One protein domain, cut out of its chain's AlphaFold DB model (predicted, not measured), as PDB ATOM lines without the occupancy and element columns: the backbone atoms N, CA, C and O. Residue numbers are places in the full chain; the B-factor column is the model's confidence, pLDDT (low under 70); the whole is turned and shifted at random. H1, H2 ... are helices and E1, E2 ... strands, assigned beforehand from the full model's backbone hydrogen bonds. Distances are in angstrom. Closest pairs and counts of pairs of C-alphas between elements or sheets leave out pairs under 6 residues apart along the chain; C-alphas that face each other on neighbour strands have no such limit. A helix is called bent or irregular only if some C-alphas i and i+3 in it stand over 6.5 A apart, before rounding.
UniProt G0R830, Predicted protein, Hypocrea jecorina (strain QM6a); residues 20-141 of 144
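This is residues 20 to 141 of the 144 residues of the protein "Predicted protein" of Hypocrea jecorina (strain QM6a) (UniProt G0R830). Picture a small, strongly twisted barrel, nearly closed: the strands E4 to E7 curve round one side, and E3 with the inner halves of E1, E2 and E9 make the rest, the edge strands E3 and E4 coming near each other without pairing. The bent hairpin E1 and E2 runs on past the barrel to a tip at residues 41 to 45, with E8 and the start of E9 along part of it. The printed part has 122 residues, mostly strand, with one named helix, H1, followed along the chain by nine named strands, E1 to E9; the strands form one branched sheet whose neighbour pairs are antiparallel, and E9 has three neighbours, E1, E7 and E8. It is compact, with a radius of gyration of the C-alphas of 14.4 A, and elongated, spanning 48 by 29 by 27 A.

Start at H1, residues 20 to 23, which is on the sheet but only grazes it; it is too short for an O i to N i+4 pair, and its one O i to N i+3 pair is within hydrogen-bond range. Next find the meander E1, residues 29 to 40, E2, residues 46 to 57, and E3, residues 67 to 71, each strand the antiparallel neighbour of the one before. N 33 and O 53 of E1 and E2 are 2.8 A apart, and N 54 and O 69 of E2 and E3 are 2.9 A apart. A second meander holds E4, residues 82 to 85, E5, residues 88 to 94, E6, residues 104 to 110, and E7, residues 113 to 119; look at N 83 and O 90, 2.8 A, N 93 and O 107, 2.8 A, and N 108 and O 115, 2.9 A. The closest C-alphas of E3 and E4 are those of Phe 69 and Pro 84, 7.2 A apart. E8, residues 124 to 128, and E9, residues 131 to 141, form a hairpin, with N 125 and O 135 2.9 A apart. E9 has E1 on one side, with N 34 and O 136 2.8 A apart, and E7 and E8 on the other side; its pairing is staggered, E8 beside residues 131 to 136 and E7 beside 139 to 141, where N 118 and O 140 are 2.8 A apart.

Find C-alpha 20 of H1 at (303.579, 220.592, 169.813). From C-alpha 29 at (308.633, 225.079, 160.592), E1 runs 30.3 A and bends by 61 degrees at residue 34. E2 returns over 29.3 A, bending by 68 degrees at residue 50. E5, E6 and E7 measure 18.9 A, 17.6 A and 19.6 A; E3, E4 and E8 are shorter. E9, 23.7 A long, bends by 77 degrees at residue 134 and ends at C-alpha 141, (311.550, 224.283, 166.310).

The C-alphas farthest apart are those of Gly 44 and Gly 112, 49.2 A. The printed part has no cut and no long link. Mean pLDDT of the printed part is 75.0; 41 residues are under 70, among them 20 to 28 and 37 to 49.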
ATOM      1  N   PRO A  20     302.927 220.974 171.068       59.06
ATOM      2  CA  PRO A  20     303.579 220.592 169.813       59.06
ATOM      3  C   PRO A  20     302.597 220.220 168.696       59.06
ATOM      4  O   PRO A  20     302.807 220.605 167.551       59.06
ATOM      5  N   ALA A  21     301.472 219.575 169.025       60.44
ATOM      6  CA  ALA A  21     300.419 219.224 168.068       60.44
ATOM      7  C   ALA A  21     299.767 220.443 167.383       60.44
ATOM      8  O   ALA A  21     299.419 220.377 166.209       60.44
ATOM      9  N   VAL A  22     299.624 221.565 168.095       59.47
ATOM     10  CA  VAL A  22     299.080 222.821 167.545       59.47
ATOM     11  C   VAL A  22     300.142 223.557 166.725       59.47
ATOM     12  O   VAL A  22     299.831 224.171 165.709       59.47
ATOM     13  N   LEU A  23     301.405 223.473 167.143       58.72
ATOM     14  CA  LEU A  23     302.527 224.109 166.455       58.72
ATOM     15  C   LEU A  23     302.897 223.405 165.138       58.72
ATOM     16  O   LEU A  23     303.299 224.077 164.193       58.72
ATOM     17  N   GLN A  24     302.691 222.087 165.043       59.44
ATOM     18  CA  GLN A  24     302.875 221.309 163.809       59.44
ATOM     19  C   GLN A  24     301.960 221.750 162.652       59.44
ATOM     20  O   GLN A  24     302.262 221.436 161.506       59.44
ATOM     21  N   ALA A  25     300.870 222.472 162.932       57.09
ATOM     22  CA  ALA A  25     299.935 222.968 161.921       57.09
ATOM     23  C   ALA A  25     300.308 224.350 161.338       57.09
ATOM     24  O   ALA A  25     299.571 224.867 160.503       57.09
ATOM     25  N   ARG A  26     301.401 224.985 161.792       62.06
ATOM     26  CA  ARG A  26     301.849 226.299 161.288       62.06
ATOM     27  C   ARG A  26     302.580 226.149 159.964       62.06
ATOM     28  O   ARG A  26     303.444 225.295 159.905       62.06
ATOM     29  N   ASP A  27     302.315 227.021 158.985       56.72
ATOM     30  CA  ASP A  27     302.861 227.001 157.606       56.72
ATOM     31  C   ASP A  27     304.394 227.109 157.480       56.72
ATOM     32  O   ASP A  27     304.943 226.868 156.407       56.72
ATOM     33  N   GLN A  28     305.087 227.489 158.555       62.69
ATOM     34  CA  GLN A  28     306.545 227.573 158.601       62.69
ATOM     35  C   GLN A  28     307.083 226.844 159.826       62.69
ATOM     36  O   GLN A  28     306.733 227.155 160.971       62.69
ATOM     37  N   LYS A  29     307.998 225.910 159.574       73.88
ATOM     38  CA  LYS A  29     308.633 225.079 160.592       73.88
ATOM     39  C   LYS A  29     310.138 225.048 160.366       73.88
ATOM     40  O   LYS A  29     310.592 224.782 159.258       73.88
ATOM     41  N   LEU A  30     310.907 225.281 161.429       81.81
ATOM     42  CA  LEU A  30     312.336 224.987 161.431       81.81
ATOM     43  C   LEU A  30     312.511 223.560 161.950       81.81
ATOM     44  O   LEU A  30     311.998 223.207 163.011       81.81
ATOM     45  N   THR A  31     313.203 222.714 161.204       83.00
ATOM     46  CA  THR A  31     313.473 221.327 161.585       83.00
ATOM     47  C   THR A  31     314.958 221.062 161.609       83.00
ATOM     48  O   THR A  31     315.702 221.574 160.783       83.00
ATOM     49  N   MET A  32     315.381 220.265 162.582       83.44
ATOM     50  CA  MET A  32     316.721 219.705 162.643       83.44
ATOM     51  C   MET A  32     316.576 218.232 162.289       83.44
ATOM     52  O   MET A  32     315.884 217.506 163.002       83.44
ATOM     53  N   SER A  33     317.194 217.796 161.206       81.81
ATOM     54  CA  SER A  33     317.081 216.441 160.677       81.81
ATOM     55  C   SER A  33     318.438 215.773 160.681       81.81
ATOM     56  O   SER A  33     319.427 216.388 160.310       81.81
ATOM     57  N   TYR A  34     318.498 214.514 161.086       81.19
ATOM     58  CA  TYR A  34     319.665 213.677 160.881       81.19
ATOM     59  C   TYR A  34     319.496 212.922 159.571       81.19
ATOM     60  O   TYR A  34     318.572 212.114 159.441       81.19
ATOM     61  N   CYS A  35     320.364 213.199 158.605       78.00
ATOM     62  CA  CYS A  35     320.327 212.588 157.288       78.00
ATOM     63  C   CYS A  35     321.527 211.676 157.089       78.00
ATOM     64  O   CYS A  35     322.677 212.099 157.225       78.00
ATOM     65  N   GLN A  36     321.243 210.439 156.695       77.06
ATOM     66  CA  GLN A  36     322.224 209.517 156.154       77.06
ATOM     67  C   GLN A  36     322.122 209.517 154.635       77.06
ATOM     68  O   GLN A  36     321.099 209.143 154.065       77.06
ATOM     69  N   GLY A  37     323.178 209.974 153.976       68.88
ATOM     70  CA  GLY A  37     323.241 210.085 152.527       68.88
ATOM     71  C   GLY A  37     324.456 209.390 151.979       68.88
ATOM     72  O   GLY A  37     325.526 209.463 152.567       68.88
ATOM     73  N   CYS A  38     324.301 208.751 150.832       62.97
ATOM     74  CA  CYS A  38     325.371 208.071 150.132       62.97
ATOM     75  C   CYS A  38     325.539 208.739 148.764       62.97
ATOM     76  O   CYS A  38     324.739 208.516 147.858       62.97
ATOM     77  N   ILE A  39     326.556 209.591 148.630       58.78
ATOM     78  CA  ILE A  39     326.809 210.378 147.420       58.78
ATOM     79  C   ILE A  39     327.729 209.568 146.488       58.78
ATOM     80  O   ILE A  39     328.785 209.109 146.936       58.78
ATOM     81  N   PRO A  40     327.387 209.372 145.203       55.38
ATOM     82  CA  PRO A  40     328.295 208.745 144.246       55.38
ATOM     83  C   PRO A  40     329.547 209.613 144.054       55.38
ATOM     84  O   PRO A  40     329.437 210.782 143.696       55.38
ATOM     85  N   ILE A  41     330.742 209.046 144.244       69.06
ATOM     86  CA  ILE A  41     332.025 209.765 144.077       69.06
ATOM     87  C   ILE A  41     332.731 209.445 142.749       69.06
ATOM     88  O   ILE A  41     333.920 209.708 142.587       69.06
ATOM     89  N   GLY A  42     332.007 208.871 141.784       62.69
ATOM     90  CA  GLY A  42     332.540 208.441 140.489       62.69
ATOM     91  C   GLY A  42     332.436 206.930 140.281       62.69
ATOM     92  O   GLY A  42     331.626 206.259 140.920       62.69
ATOM     93  N   VAL A  43     333.219 206.387 139.342       56.12
ATOM     94  CA  VAL A  43     333.057 205.011 138.839       56.12
ATOM     95  C   VAL A  43     333.301 203.979 139.952       56.12
ATOM     96  O   VAL A  43     334.438 203.668 140.291       56.12
ATOM     97  N   GLY A  44     332.209 203.454 140.517       52.84
ATOM     98  CA  GLY A  44     332.202 202.345 141.479       52.84
ATOM     99  C   GLY A  44     332.317 202.720 142.961       52.84
ATOM    100  O   GLY A  44     332.397 201.814 143.786       52.84
ATOM    101  N   GLY A  45     332.319 204.011 143.314       49.66
ATOM    102  CA  GLY A  45     332.473 204.473 144.697       49.66
ATOM    103  C   GLY A  45     331.259 205.243 145.215       49.66
ATOM    104  O   GLY A  45     330.706 206.093 144.519       49.66
ATOM    105  N   VAL A  46     330.883 204.982 146.465       56.94
ATOM    106  CA  VAL A  46     329.819 205.688 147.185       56.94
ATOM    107  C   VAL A  46     330.412 206.223 148.490       56.94
ATOM    108  O   VAL A  46     330.992 205.452 149.252       56.94
ATOM    109  N   SER A  47     330.298 207.529 148.737       59.28
ATOM    110  CA  SER A  47     330.684 208.154 150.007       59.28
ATOM    111  C   SER A  47     329.444 208.356 150.857       59.28
ATOM    112  O   SER A  47     328.587 209.175 150.522       59.28
ATOM    113  N   CYS A  48     329.333 207.592 151.937       64.62
ATOM    114  CA  CYS A  48     328.226 207.729 152.866       64.62
ATOM    115  C   CYS A  48     328.601 208.691 153.992       64.62
ATOM    116  O   CYS A  48     329.565 208.458 154.719       64.62
ATOM    117  N   VAL A  49     327.834 209.768 154.123       68.25
ATOM    118  CA  VAL A  49     327.971 210.788 155.163       68.25
ATOM    119  C   VAL A  49     326.711 210.802 156.015       68.25
ATOM    120  O   VAL A  49     325.604 210.570 155.522       68.25
ATOM    121  N   SER A  50     326.889 211.031 157.312       75.00
ATOM    122  CA  SER A  50     325.780 211.162 158.252       75.00
ATOM    123  C   SER A  50     325.904 212.517 158.920       75.00
ATOM    124  O   SER A  50     326.819 212.704 159.709       75.00
ATOM    125  N   ASN A  51     325.020 213.449 158.579       73.81
ATOM    126  CA  ASN A  51     325.101 214.820 159.072       73.81
ATOM    127  C   ASN A  51     323.749 215.262 159.628       73.81
ATOM    128  O   ASN A  51     322.700 214.787 159.172       73.81
ATOM    129  N   PHE A  52     323.761 216.210 160.564       76.44
ATOM    130  CA  PHE A  52     322.548 216.957 160.844       76.44
ATOM    131  C   PHE A  52     322.392 218.091 159.827       76.44
ATOM    132  O   PHE A  52     323.345 218.719 159.373       76.44
ATOM    133  N   TYR A  53     321.153 218.355 159.462       78.31
ATOM    134  CA  TYR A  53     320.766 219.463 158.615       78.31
ATOM    135  C   TYR A  53     319.678 220.243 159.316       78.31
ATOM    136  O   TYR A  53     318.826 219.681 160.004       78.31
ATOM    137  N   ILE A  54     319.707 221.552 159.138       78.44
ATOM    138  CA  ILE A  54     318.628 222.424 159.565       78.44
ATOM    139  C   ILE A  54     317.888 222.873 158.325       78.44
ATOM    140  O   ILE A  54     318.513 223.400 157.410       78.44
ATOM    141  N   HIS A  55     316.578 222.656 158.312       79.00
ATOM    142  CA  HIS A  55     315.689 223.033 157.221       79.00
ATOM    143  C   HIS A  55     314.638 224.002 157.730       79.00
ATOM    144  O   HIS A  55     314.096 223.821 158.824       79.00
ATOM    145  N   TRP A  56     314.315 225.003 156.924       78.31
ATOM    146  CA  TRP A  56     313.178 225.877 157.166       78.31
ATOM    147  C   TRP A  56     312.587 226.347 155.839       78.31
ATOM    148  O   TRP A  56     313.319 226.758 154.936       78.31
ATOM    149  N   GLY A  57     311.262 226.265 155.733       69.69
ATOM    150  CA  GLY A  57     310.540 226.527 154.494       69.69
ATOM    151  C   GLY A  57     309.068 226.121 154.569       69.69
ATOM    152  O   GLY A  57     308.434 226.297 155.611       69.69
ATOM    153  N   ASP A  58     308.523 225.624 153.457       64.81
ATOM    154  CA  ASP A  58     307.082 225.538 153.145       64.81
ATOM    155  C   ASP A  58     306.343 224.339 153.779       64.81
ATOM    156  O   ASP A  58     305.407 223.791 153.198       64.81
ATOM    157  N   ASN A  59     306.749 223.942 154.990       65.38
ATOM    158  CA  ASN A  59     306.298 222.760 155.742       65.38
ATOM    159  C   ASN A  59     306.515 221.394 155.083       65.38
ATOM    160  O   ASN A  59     306.411 220.372 155.772       65.38
ATOM    161  N   ASN A  60     306.821 221.343 153.791       68.75
ATOM    162  CA  ASN A  60     307.124 220.100 153.108       68.75
ATOM    163  C   ASN A  60     308.588 219.751 153.362       68.75
ATOM    164  O   ASN A  60     309.481 220.311 152.739       68.75
ATOM    165  N   LEU A  61     308.828 218.813 154.283       71.94
ATOM    166  CA  LEU A  61     310.175 218.355 154.630       71.94
ATOM    167  C   LEU A  61     310.976 217.984 153.375       71.94
ATOM    168  O   LEU A  61     310.629 217.032 152.673       71.94
ATOM    169  N   GLY A  62     312.059 218.719 153.126       62.94
ATOM    170  CA  GLY A  62     312.964 218.453 152.013       62.94
ATOM    171  C   GLY A  62     312.531 219.038 150.672       62.94
ATOM    172  O   GLY A  62     313.007 218.589 149.624       62.94
ATOM    173  N   SER A  63     311.659 220.048 150.704       72.88
ATOM    174  CA  SER A  63     311.316 220.878 149.550       72.88
ATOM    175  C   SER A  63     312.553 221.593 148.995       72.88
ATOM    176  O   SER A  63     313.391 222.073 149.753       72.88
ATOM    177  N   CYS A  64     312.643 221.752 147.667       68.62
ATOM    178  CA  CYS A  64     313.687 222.573 147.025       68.62
ATOM    179  C   CYS A  64     313.644 224.050 147.434       68.62
ATOM    180  O   CYS A  64     314.593 224.789 147.176       68.62
ATOM    181  N   ASN A  65     312.527 224.482 148.017       70.12
ATOM    182  CA  ASN A  65     312.357 225.832 148.531       70.12
ATOM    183  C   ASN A  65     312.873 225.972 149.972       70.12
ATOM    184  O   ASN A  65     312.939 227.095 150.475       70.12
ATOM    185  N   ASP A  66     313.229 224.866 150.637       71.06
ATOM    186  CA  ASP A  66     313.779 224.901 151.986       71.06
ATOM    187  C   ASP A  66     315.207 225.443 151.951       71.06
ATOM    188  O   ASP A  66     316.068 225.001 151.188       71.06
ATOM    189  N   SER A  67     315.496 226.376 152.851       68.88
ATOM    190  CA  SER A  67     316.876 226.750 153.134       68.88
ATOM    191  C   SER A  67     317.504 225.680 154.026       68.88
ATOM    192  O   SER A  67     317.034 225.458 155.143       68.88
ATOM    193  N   SER A  68     318.560 225.016 153.540       67.88
ATOM    194  CA  SER A  68     319.305 224.004 154.301       67.88
ATOM    195  C   SER A  68     320.661 224.491 154.784       67.88
ATOM    196  O   SER A  68     321.430 225.072 154.017       67.88
ATOM    197  N   PHE A  69     320.991 224.158 156.025       71.31
ATOM    198  CA  PHE A  69     322.296 224.408 156.626       71.31
ATOM    199  C   PHE A  69     322.868 223.116 157.203       71.31
ATOM    200  O   PHE A  69     322.177 222.414 157.942       71.31
ATOM    201  N   LEU A  70     324.120 222.805 156.859       71.62
ATOM    202  CA  LEU A  70     324.842 221.679 157.444       71.62
ATOM    203  C   LEU A  70     325.168 221.996 158.904       71.62
ATOM    204  O   LEU A  70     325.806 223.002 159.201       71.62
ATOM    205  N   PHE A  71     324.756 221.111 159.795       67.38
ATOM    206  CA  PHE A  71     324.945 221.212 161.230       67.38
ATOM    207  C   PHE A  71     325.642 219.926 161.701       67.38
ATOM    208  O   PHE A  71     325.122 218.835 161.532       67.38
ATOM    209  N   ASP A  72     326.846 220.024 162.251       62.97
ATOM    210  CA  ASP A  72     327.674 218.877 162.662       62.97
ATOM    211  C   ASP A  72     328.218 219.160 164.077       62.97
ATOM    212  O   ASP A  72     328.497 220.321 164.377       62.97
ATOM    213  N   ASP A  73     328.355 218.256 165.052       51.22
ATOM    214  CA  ASP A  73     328.080 216.820 165.154       51.22
ATOM    215  C   ASP A  73     327.347 216.601 166.497       51.22
ATOM    216  O   ASP A  73     327.818 217.028 167.558       51.22
ATOM    217  N   GLY A  74     326.146 216.019 166.447       53.00
ATOM    218  CA  GLY A  74     325.252 215.816 167.590       53.00
ATOM    219  C   GLY A  74     324.639 217.111 168.128       53.00
ATOM    220  O   GLY A  74     325.313 217.919 168.759       53.00
ATOM    221  N   SER A  75     323.319 217.285 167.993       64.31
ATOM    222  CA  SER A  75     322.568 218.460 168.488       64.31
ATOM    223  C   SER A  75     322.834 218.853 169.950       64.31
ATOM    224  O   SER A  75     322.371 219.883 170.427       64.31
ATOM    225  N   CYS A  76     323.457 217.965 170.707       73.31
ATOM    226  CA  CYS A  76     323.734 218.088 172.119       73.31
ATOM    227  C   CYS A  76     325.151 218.561 172.434       73.31
ATOM    228  O   CYS A  76     325.344 219.252 173.429       73.31
ATOM    229  N   SER A  77     326.126 218.238 171.591       71.19
ATOM    230  CA  SER A  77     327.522 218.677 171.720       71.19
ATOM    231  C   SER A  77     327.747 220.089 171.179       71.19
ATOM    232  O   SER A  77     328.767 220.705 171.471       71.19
ATOM    233  N   THR A  78     326.794 220.616 170.415       72.69
ATOM    234  CA  THR A  78     326.929 221.837 169.607       72.69
ATOM    235  C   THR A  78     326.209 223.051 170.199       72.69
ATOM    236  O   THR A  78     325.902 224.007 169.486       72.69
ATOM    237  N   SER A  79     325.914 223.049 171.504       79.19
ATOM    238  CA  SER A  79     325.342 224.227 172.171       79.19
ATOM    239  C   SER A  79     326.230 225.456 171.954       79.19
ATOM    240  O   SER A  79     327.441 225.393 172.149       79.19
ATOM    241  N   GLY A  80     325.631 226.580 171.567       80.69
ATOM    242  CA  GLY A  80     326.329 227.802 171.163       80.69
ATOM    243  C   GLY A  80     326.568 227.927 169.655       80.69
ATOM    244  O   GLY A  80     327.031 228.976 169.213       80.69
ATOM    245  N   ALA A  81     326.239 226.907 168.857       83.12
ATOM    246  CA  ALA A  81     326.342 226.980 167.405       83.12
ATOM    247  C   ALA A  81     325.393 228.029 166.806       83.12
ATOM    248  O   ALA A  81     324.273 228.238 167.282       83.12
ATOM    249  N   THR A  82     325.847 228.654 165.722       86.38
ATOM    250  CA  THR A  82     325.041 229.582 164.934       86.38
ATOM    251  C   THR A  82     324.147 228.810 163.972       86.38
ATOM    252  O   THR A  82     324.627 227.984 163.200       86.38
ATOM    253  N   ILE A  83     322.848 229.086 164.027       83.88
ATOM    254  CA  ILE A  83     321.809 228.447 163.227       83.88
ATOM    255  C   ILE A  83     321.085 229.508 162.405       83.88
ATOM    256  O   ILE A  83     320.513 230.418 163.002       83.88
ATOM    257  N   PRO A  84     321.031 229.401 161.072       80.31
ATOM    258  CA  PRO A  84     320.207 230.303 160.280       80.31
ATOM    259  C   PRO A  84     318.717 230.073 160.572       80.31
ATOM    260  O   PRO A  84     318.247 228.937 160.650       80.31
ATOM    261  N   THR A  85     317.968 231.161 160.740       81.38
ATOM    262  CA  THR A  85     316.522 231.152 161.017       81.38
ATOM    263  C   THR A  85     315.795 232.198 160.155       81.38
ATOM    264  O   THR A  85     316.446 233.104 159.625       81.38
ATOM    265  N   PRO A  86     314.447 232.182 160.101       77.12
ATOM    266  CA  PRO A  86     313.665 233.281 159.519       77.12
ATOM    267  C   PRO A  86     313.947 234.667 160.068       77.12
ATOM    268  O   PRO A  86     313.738 235.661 159.378       77.12
ATOM    269  N   SER A  87     314.414 234.753 161.307       82.38
ATOM    270  CA  SER A  87     314.730 236.024 161.956       82.38
ATOM    271  C   SER A  87     316.211 236.400 161.845       82.38
ATOM    272  O   SER A  87     316.654 237.304 162.552       82.38
ATOM    273  N   GLY A  88     316.970 235.717 160.981       82.69
ATOM    274  CA  GLY A  88     318.421 235.848 160.842       82.69
ATOM    275  C   GLY A  88     319.185 234.762 161.599       82.69
ATOM    276  O   GLY A  88     318.617 233.745 162.002       82.69
ATOM    277  N   ASP A  89     320.480 234.978 161.798       87.44
ATOM    278  CA  ASP A  89     321.343 234.024 162.494       87.44
ATOM    279  C   ASP A  89     320.997 233.955 163.987       87.44
ATOM    280  O   ASP A  89     320.982 234.958 164.707       87.44
ATOM    281  N   GLY A  90     320.692 232.747 164.444       87.25
ATOM    282  CA  GLY A  90     320.333 232.424 165.812       87.25
ATOM    283  C   GLY A  90     321.403 231.638 166.544       87.25
ATOM    284  O   GLY A  90     322.247 230.999 165.933       87.25
ATOM    285  N   THR A  91     321.359 231.647 167.873       89.62
ATOM    286  CA  THR A  91     322.228 230.792 168.701       89.62
ATOM    287  C   THR A  91     321.445 229.596 169.221       89.62
ATOM    288  O   THR A  91     320.424 229.777 169.889       89.62
ATOM    289  N   TRP A  92     321.923 228.387 168.929       88.31
ATOM    290  CA  TRP A  92     321.378 227.141 169.465       88.31
ATOM    291  C   TRP A  92     321.771 226.947 170.928       88.31
ATOM    292  O   TRP A  92     322.931 227.106 171.299       88.31
ATOM    293  N   SER A  93     320.811 226.558 171.757       89.31
ATOM    294  CA  SER A  93     321.021 226.189 173.153       89.31
ATOM    295  C   SER A  93     320.286 224.887 173.434       89.31
ATOM    296  O   SER A  93     319.054 224.853 173.429       89.31
ATOM    297  N   THR A  94     321.034 223.814 173.672       87.31
ATOM    298  CA  THR A  94     320.461 222.530 174.091       87.31
ATOM    299  C   THR A  94     320.395 222.466 175.613       87.31
ATOM    300  O   THR A  94     321.351 222.823 176.301       87.31
ATOM    301  N   THR A  95     319.267 222.024 176.162       83.12
ATOM    302  CA  THR A  95     319.068 221.948 177.620       83.12
ATOM    303  C   THR A  95     318.635 220.566 178.091       83.12
ATOM    304  O   THR A  95     318.778 220.262 179.274       83.12
ATOM    305  N   ASN A  96     318.144 219.707 177.190       84.88
ATOM    306  CA  ASN A  96     317.632 218.388 177.545       84.88
ATOM    307  C   ASN A  96     317.879 217.341 176.450       84.88
ATOM    308  O   ASN A  96     316.995 216.963 175.686       84.88
ATOM    309  N   CYS A  97     319.097 216.813 176.405       83.50
ATOM    310  CA  CYS A  97     319.506 215.811 175.421       83.50
ATOM    311  C   CYS A  97     318.780 214.465 175.516       83.50
ATOM    312  O   CYS A  97     318.716 213.733 174.530       83.50
ATOM    313  N   GLY A  98     318.226 214.154 176.689       83.25
ATOM    314  CA  GLY A  98     317.399 212.973 176.927       83.25
ATOM    315  C   GLY A  98     315.905 213.219 176.721       83.25
ATOM    316  O   GLY A  98     315.111 212.388 177.155       83.25
ATOM    317  N   ALA A  99     315.514 214.350 176.119       85.06
ATOM    318  CA  ALA A  99     314.121 214.678 175.849       85.06
ATOM    319  C   ALA A  99     313.429 213.528 175.109       85.06
ATOM    320  O   ALA A  99     313.869 213.111 174.034       85.06
ATOM    321  N   ALA A 100     312.329 213.042 175.685       87.19
ATOM    322  CA  ALA A 100     311.413 212.167 174.968       87.19
ATOM    323  C   ALA A 100     310.696 212.961 173.865       87.19
ATOM    324  O   ALA A 100     310.705 214.194 173.878       87.19
ATOM    325  N   THR A 101     310.054 212.263 172.929       84.19
ATOM    326  CA  THR A 101     309.199 212.866 171.899       84.19
ATOM    327  C   THR A 101     308.291 213.956 172.472       84.19
ATOM    328  O   THR A 101     307.726 213.792 173.556       84.19
ATOM    329  N   ASP A 102     308.166 215.068 171.746       83.38
ATOM    330  CA  ASP A 102     307.359 216.240 172.097       83.38
ATOM    331  C   ASP A 102     307.777 216.960 173.392       83.38
ATOM    332  O   ASP A 102     307.130 217.923 173.808       83.38
ATOM    333  N   GLN A 103     308.888 216.564 174.019       85.69
ATOM    334  CA  GLN A 103     309.501 217.337 175.094       85.69
ATOM    335  C   GLN A 103     310.470 218.372 174.531       85.69
ATOM    336  O   GLN A 103     311.092 218.177 173.485       85.69
ATOM    337  N   VAL A 104     310.613 219.481 175.256       88.06
ATOM    338  CA  VAL A 104     311.578 220.527 174.915       88.06
ATOM    339  C   VAL A 104     312.986 219.941 174.965       88.06
ATOM    340  O   VAL A 104     313.412 219.413 175.993       88.06
ATOM    341  N   LEU A 105     313.688 220.056 173.844       88.12
ATOM    342  CA  LEU A 105     315.091 219.697 173.664       88.12
ATOM    343  C   LEU A 105     315.999 220.907 173.931       88.12
ATOM    344  O   LEU A 105     317.063 220.775 174.539       88.12
ATOM    345  N   GLY A 106     315.580 222.083 173.460       89.25
ATOM    346  CA  GLY A 106     316.379 223.301 173.495       89.25
ATOM    347  C   GLY A 106     315.684 224.483 172.826       89.25
ATOM    348  O   GLY A 106     314.485 224.439 172.537       89.25
ATOM    349  N   THR A 107     316.443 225.542 172.567       90.56
ATOM    350  CA  THR A 107     315.948 226.779 171.952       90.56
ATOM    351  C   THR A 107     316.937 227.360 170.950       90.56
ATOM    352  O   THR A 107     318.145 227.213 171.119       90.56
ATOM    353  N   ILE A 108     316.438 228.104 169.963       89.12
ATOM    354  CA  ILE A 108     317.248 228.965 169.092       89.12
ATOM    355  C   ILE A 108     316.821 230.414 169.320       89.12
ATOM    356  O   ILE A 108     315.644 230.734 169.165       89.12
ATOM    357  N   SER A 109     317.757 231.293 169.664       89.81
ATOM    358  CA  SER A 109     317.475 232.725 169.851       89.81
ATOM    359  C   SER A 109     318.013 233.525 168.673       89.81
ATOM    360  O   SER A 109     319.227 233.549 168.481       89.81
ATOM    361  N   ALA A 110     317.139 234.176 167.902       88.56
ATOM    362  CA  ALA A 110     317.490 234.899 166.676       88.56
ATOM    363  C   ALA A 110     316.648 236.169 166.519       88.56
ATOM    364  O   ALA A 110     315.425 236.115 166.636       88.56
ATOM    365  N   GLY A 111     317.279 237.316 166.251       83.69
ATOM    366  CA  GLY A 111     316.562 238.563 165.937       83.69
ATOM    367  C   GLY A 111     315.557 239.030 167.005       83.69
ATOM    368  O   GLY A 111     314.560 239.656 166.669       83.69
ATOM    369  N   GLY A 112     315.776 238.690 168.282       84.06
ATOM    370  CA  GLY A 112     314.838 238.967 169.382       84.06
ATOM    371  C   GLY A 112     313.709 237.939 169.550       84.06
ATOM    372  O   GLY A 112     312.965 238.011 170.525       84.06
ATOM    373  N   ASN A 113     313.612 236.954 168.655       85.81
ATOM    374  CA  ASN A 113     312.678 235.835 168.738       85.81
ATOM    375  C   ASN A 113     313.339 234.612 169.380       85.81
ATOM    376  O   ASN A 113     314.543 234.386 169.236       85.81
ATOM    377  N   THR A 114     312.539 233.802 170.073       88.50
ATOM    378  CA  THR A 114     312.969 232.507 170.617       88.50
ATOM    379  C   THR A 114     312.172 231.395 169.956       88.50
ATOM    380  O   THR A 114     310.952 231.340 170.082       88.50
ATOM    381  N   TYR A 115     312.873 230.496 169.278       87.31
ATOM    382  CA  TYR A 115     312.314 229.282 168.711       87.31
ATOM    383  C   TYR A 115     312.469 228.162 169.729       87.31
ATOM    384  O   TYR A 115     313.588 227.827 170.110       87.31
ATOM    385  N   THR A 116     311.361 227.578 170.177       88.75
ATOM    386  CA  THR A 116     311.400 226.429 171.090       88.75
ATOM    387  C   THR A 116     311.447 225.149 170.277       88.75
ATOM    388  O   THR A 116     310.561 224.905 169.456       88.75
ATOM    389  N   CYS A 117     312.480 224.345 170.503       87.06
ATOM    390  CA  CYS A 117     312.723 223.100 169.793       87.06
ATOM    391  C   CYS A 117     312.291 221.913 170.640       87.06
ATOM    392  O   CYS A 117     312.776 221.713 171.754       87.06
ATOM    393  N   TYR A 118     311.396 221.111 170.084       87.06
ATOM    394  CA  TYR A 118     310.887 219.889 170.684       87.06
ATOM    395  C   TYR A 118     311.507 218.686 169.992       87.06
ATOM    396  O   TYR A 118     311.731 218.717 168.776       87.06
ATOM    397  N   ARG A 119     311.762 217.622 170.750       86.88
ATOM    398  CA  ARG A 119     312.161 216.335 170.184       86.88
ATOM    399  C   ARG A 119     311.071 215.864 169.225       86.88
ATOM    400  O   ARG A 119     309.905 215.786 169.608       86.88
ATOM    401  N   ALA A 120     311.439 215.581 167.984       83.44
ATOM    402  CA  ALA A 120     310.481 215.094 167.005       83.44
ATOM    403  C   ALA A 120     310.212 213.593 167.193       83.44
ATOM    404  O   ALA A 120     311.021 212.874 167.771       83.44
ATOM    405  N   ASN A 121     309.062 213.129 166.698       77.69
ATOM    406  CA  ASN A 121     308.653 211.722 166.740       77.69
ATOM    407  C   ASN A 121     309.207 210.914 165.552       77.69
ATOM    408  O   ASN A 121     308.439 210.234 164.872       77.69
ATOM    409  N   ASP A 122     310.494 211.078 165.232       66.62
ATOM    410  CA  ASP A 122     311.175 210.384 164.126       66.62
ATOM    411  C   ASP A 122     310.403 210.439 162.789       66.62
ATOM    412  O   ASP A 122     310.233 209.438 162.088       66.62
ATOM    413  N   GLN A 123     309.894 211.625 162.423       73.00
ATOM    414  CA  GLN A 123     309.320 211.834 161.090       73.00
ATOM    415  C   GLN A 123     310.420 211.608 160.052       73.00
ATOM    416  O   GLN A 123     311.402 212.343 160.032       73.00
ATOM    417  N   ASN A 124     310.257 210.605 159.194       77.44
ATOM    418  CA  ASN A 124     311.265 210.260 158.198       77.44
ATOM    419  C   ASN A 124     310.899 210.814 156.823       77.44
ATOM    420  O   ASN A 124     309.735 210.781 156.419       77.44
ATOM    421  N   PHE A 125     311.903 211.270 156.084       74.12
ATOM    422  CA  PHE A 125     311.779 211.658 154.682       74.12
ATOM    423  C   PHE A 125     313.022 211.204 153.923       74.12
ATOM    424  O   PHE A 125     314.117 211.147 154.482       74.12
ATOM    425  N   SER A 126     312.849 210.826 152.658       70.88
ATOM    426  CA  SER A 126     313.930 210.218 151.876       70.88
ATOM    427  C   SER A 126     314.366 211.014 150.650       70.88
ATOM    428  O   SER A 126     315.179 210.557 149.848       70.88
ATOM    429  N   ASN A 127     313.774 212.186 150.457       68.44
ATOM    430  CA  ASN A 127     314.058 213.044 149.326       68.44
ATOM    431  C   ASN A 127     314.304 214.454 149.846       68.44
ATOM    432  O   ASN A 127     313.462 215.000 150.556       68.44
ATOM    433  N   PHE A 128     315.469 215.000 149.522       70.06
ATOM    434  CA  PHE A 128     315.836 216.372 149.826       70.06
ATOM    435  C   PHE A 128     316.253 217.046 148.525       70.06
ATOM    436  O   PHE A 128     317.255 216.665 147.927       70.06
ATOM    437  N   CYS A 129     315.473 218.012 148.047       66.81
ATOM    438  CA  CYS A 129     315.753 218.727 146.799       66.81
ATOM    439  C   CYS A 129     315.971 217.831 145.553       66.81
ATOM    440  O   CYS A 129     316.697 218.208 144.634       66.81
ATOM    441  N   GLY A 130     315.372 216.636 145.502       63.38
ATOM    442  CA  GLY A 130     315.582 215.654 144.429       63.38
ATOM    443  C   GLY A 130     316.732 214.671 144.676       63.38
ATOM    444  O   GLY A 130     316.862 213.692 143.939       63.38
ATOM    445  N   GLU A 131     317.534 214.879 145.717       64.88
ATOM    446  CA  GLU A 131     318.576 213.954 146.148       64.88
ATOM    447  C   GLU A 131     318.008 212.897 147.108       64.88
ATOM    448  O   GLU A 131     317.157 213.177 147.956       64.88
ATOM    449  N   THR A 132     318.472 211.653 146.969       69.50
ATOM    450  CA  THR A 132     318.006 210.541 147.810       69.50
ATOM    451  C   THR A 132     318.844 210.458 149.080       69.50
ATOM    452  O   THR A 132     320.014 210.076 149.040       69.50
ATOM    453  N   TYR A 133     318.213 210.765 150.207       72.62
ATOM    454  CA  TYR A 133     318.778 210.632 151.549       72.62
ATOM    455  C   TYR A 133     317.890 209.712 152.390       72.62
ATOM    456  O   TYR A 133     316.764 209.418 152.016       72.62
ATOM    457  N   ALA A 134     318.370 209.239 153.531       77.38
ATOM    458  CA  ALA A 134     317.540 208.677 154.588       77.38
ATOM    459  C   ALA A 134     317.576 209.660 155.759       77.38
ATOM    460  O   ALA A 134     318.511 209.644 156.559       77.38
ATOM    461  N   CYS A 135     316.601 210.567 155.816       79.12
ATOM    462  CA  CYS A 135     316.526 211.596 156.842       79.12
ATOM    463  C   CYS A 135     315.472 211.265 157.892       79.12
ATOM    464  O   CYS A 135     314.371 210.819 157.573       79.12
ATOM    465  N   SER A 136     315.811 211.557 159.141       82.44
ATOM    466  CA  SER A 136     314.914 211.518 160.293       82.44
ATOM    467  C   SER A 136     314.892 212.899 160.933       82.44
ATOM    468  O   SER A 136     315.939 213.471 161.233       82.44
ATOM    469  N   VAL A 137     313.709 213.478 161.120       82.88
ATOM    470  CA  VAL A 137     313.579 214.733 161.857       82.88
ATOM    471  C   VAL A 137     313.899 214.434 163.314       82.88
ATOM    472  O   VAL A 137     313.184 213.690 163.977       82.88
ATOM    473  N   TYR A 138     314.968 215.043 163.805       83.06
ATOM    474  CA  TYR A 138     315.450 214.910 165.171       83.06
ATOM    475  C   TYR A 138     314.771 215.921 166.108       83.06
ATOM    476  O   TYR A 138     314.394 215.594 167.237       83.06
ATOM    477  N   ALA A 139     314.564 217.153 165.636       85.31
ATOM    478  CA  ALA A 139     313.862 218.187 166.387       85.31
ATOM    479  C   ALA A 139     313.020 219.093 165.491       85.31
ATOM    480  O   ALA A 139     313.308 219.303 164.315       85.31
ATOM    481  N   SER A 140     311.964 219.644 166.078       86.25
ATOM    482  CA  SER A 140     311.066 220.605 165.448       86.25
ATOM    483  C   SER A 140     311.005 221.873 166.284       86.25
ATOM    484  O   SER A 140     310.623 221.831 167.452       86.25
ATOM    485  N   CYS A 141     311.399 222.985 165.684       84.69
ATOM    486  CA  CYS A 141     311.550 224.283 166.310       84.69
ATOM    487  C   CYS A 141     310.470 225.243 165.830       84.69
ATOM    488  O   CYS A 141     310.258 225.423 164.629       84.69
TER     489      CYS A 141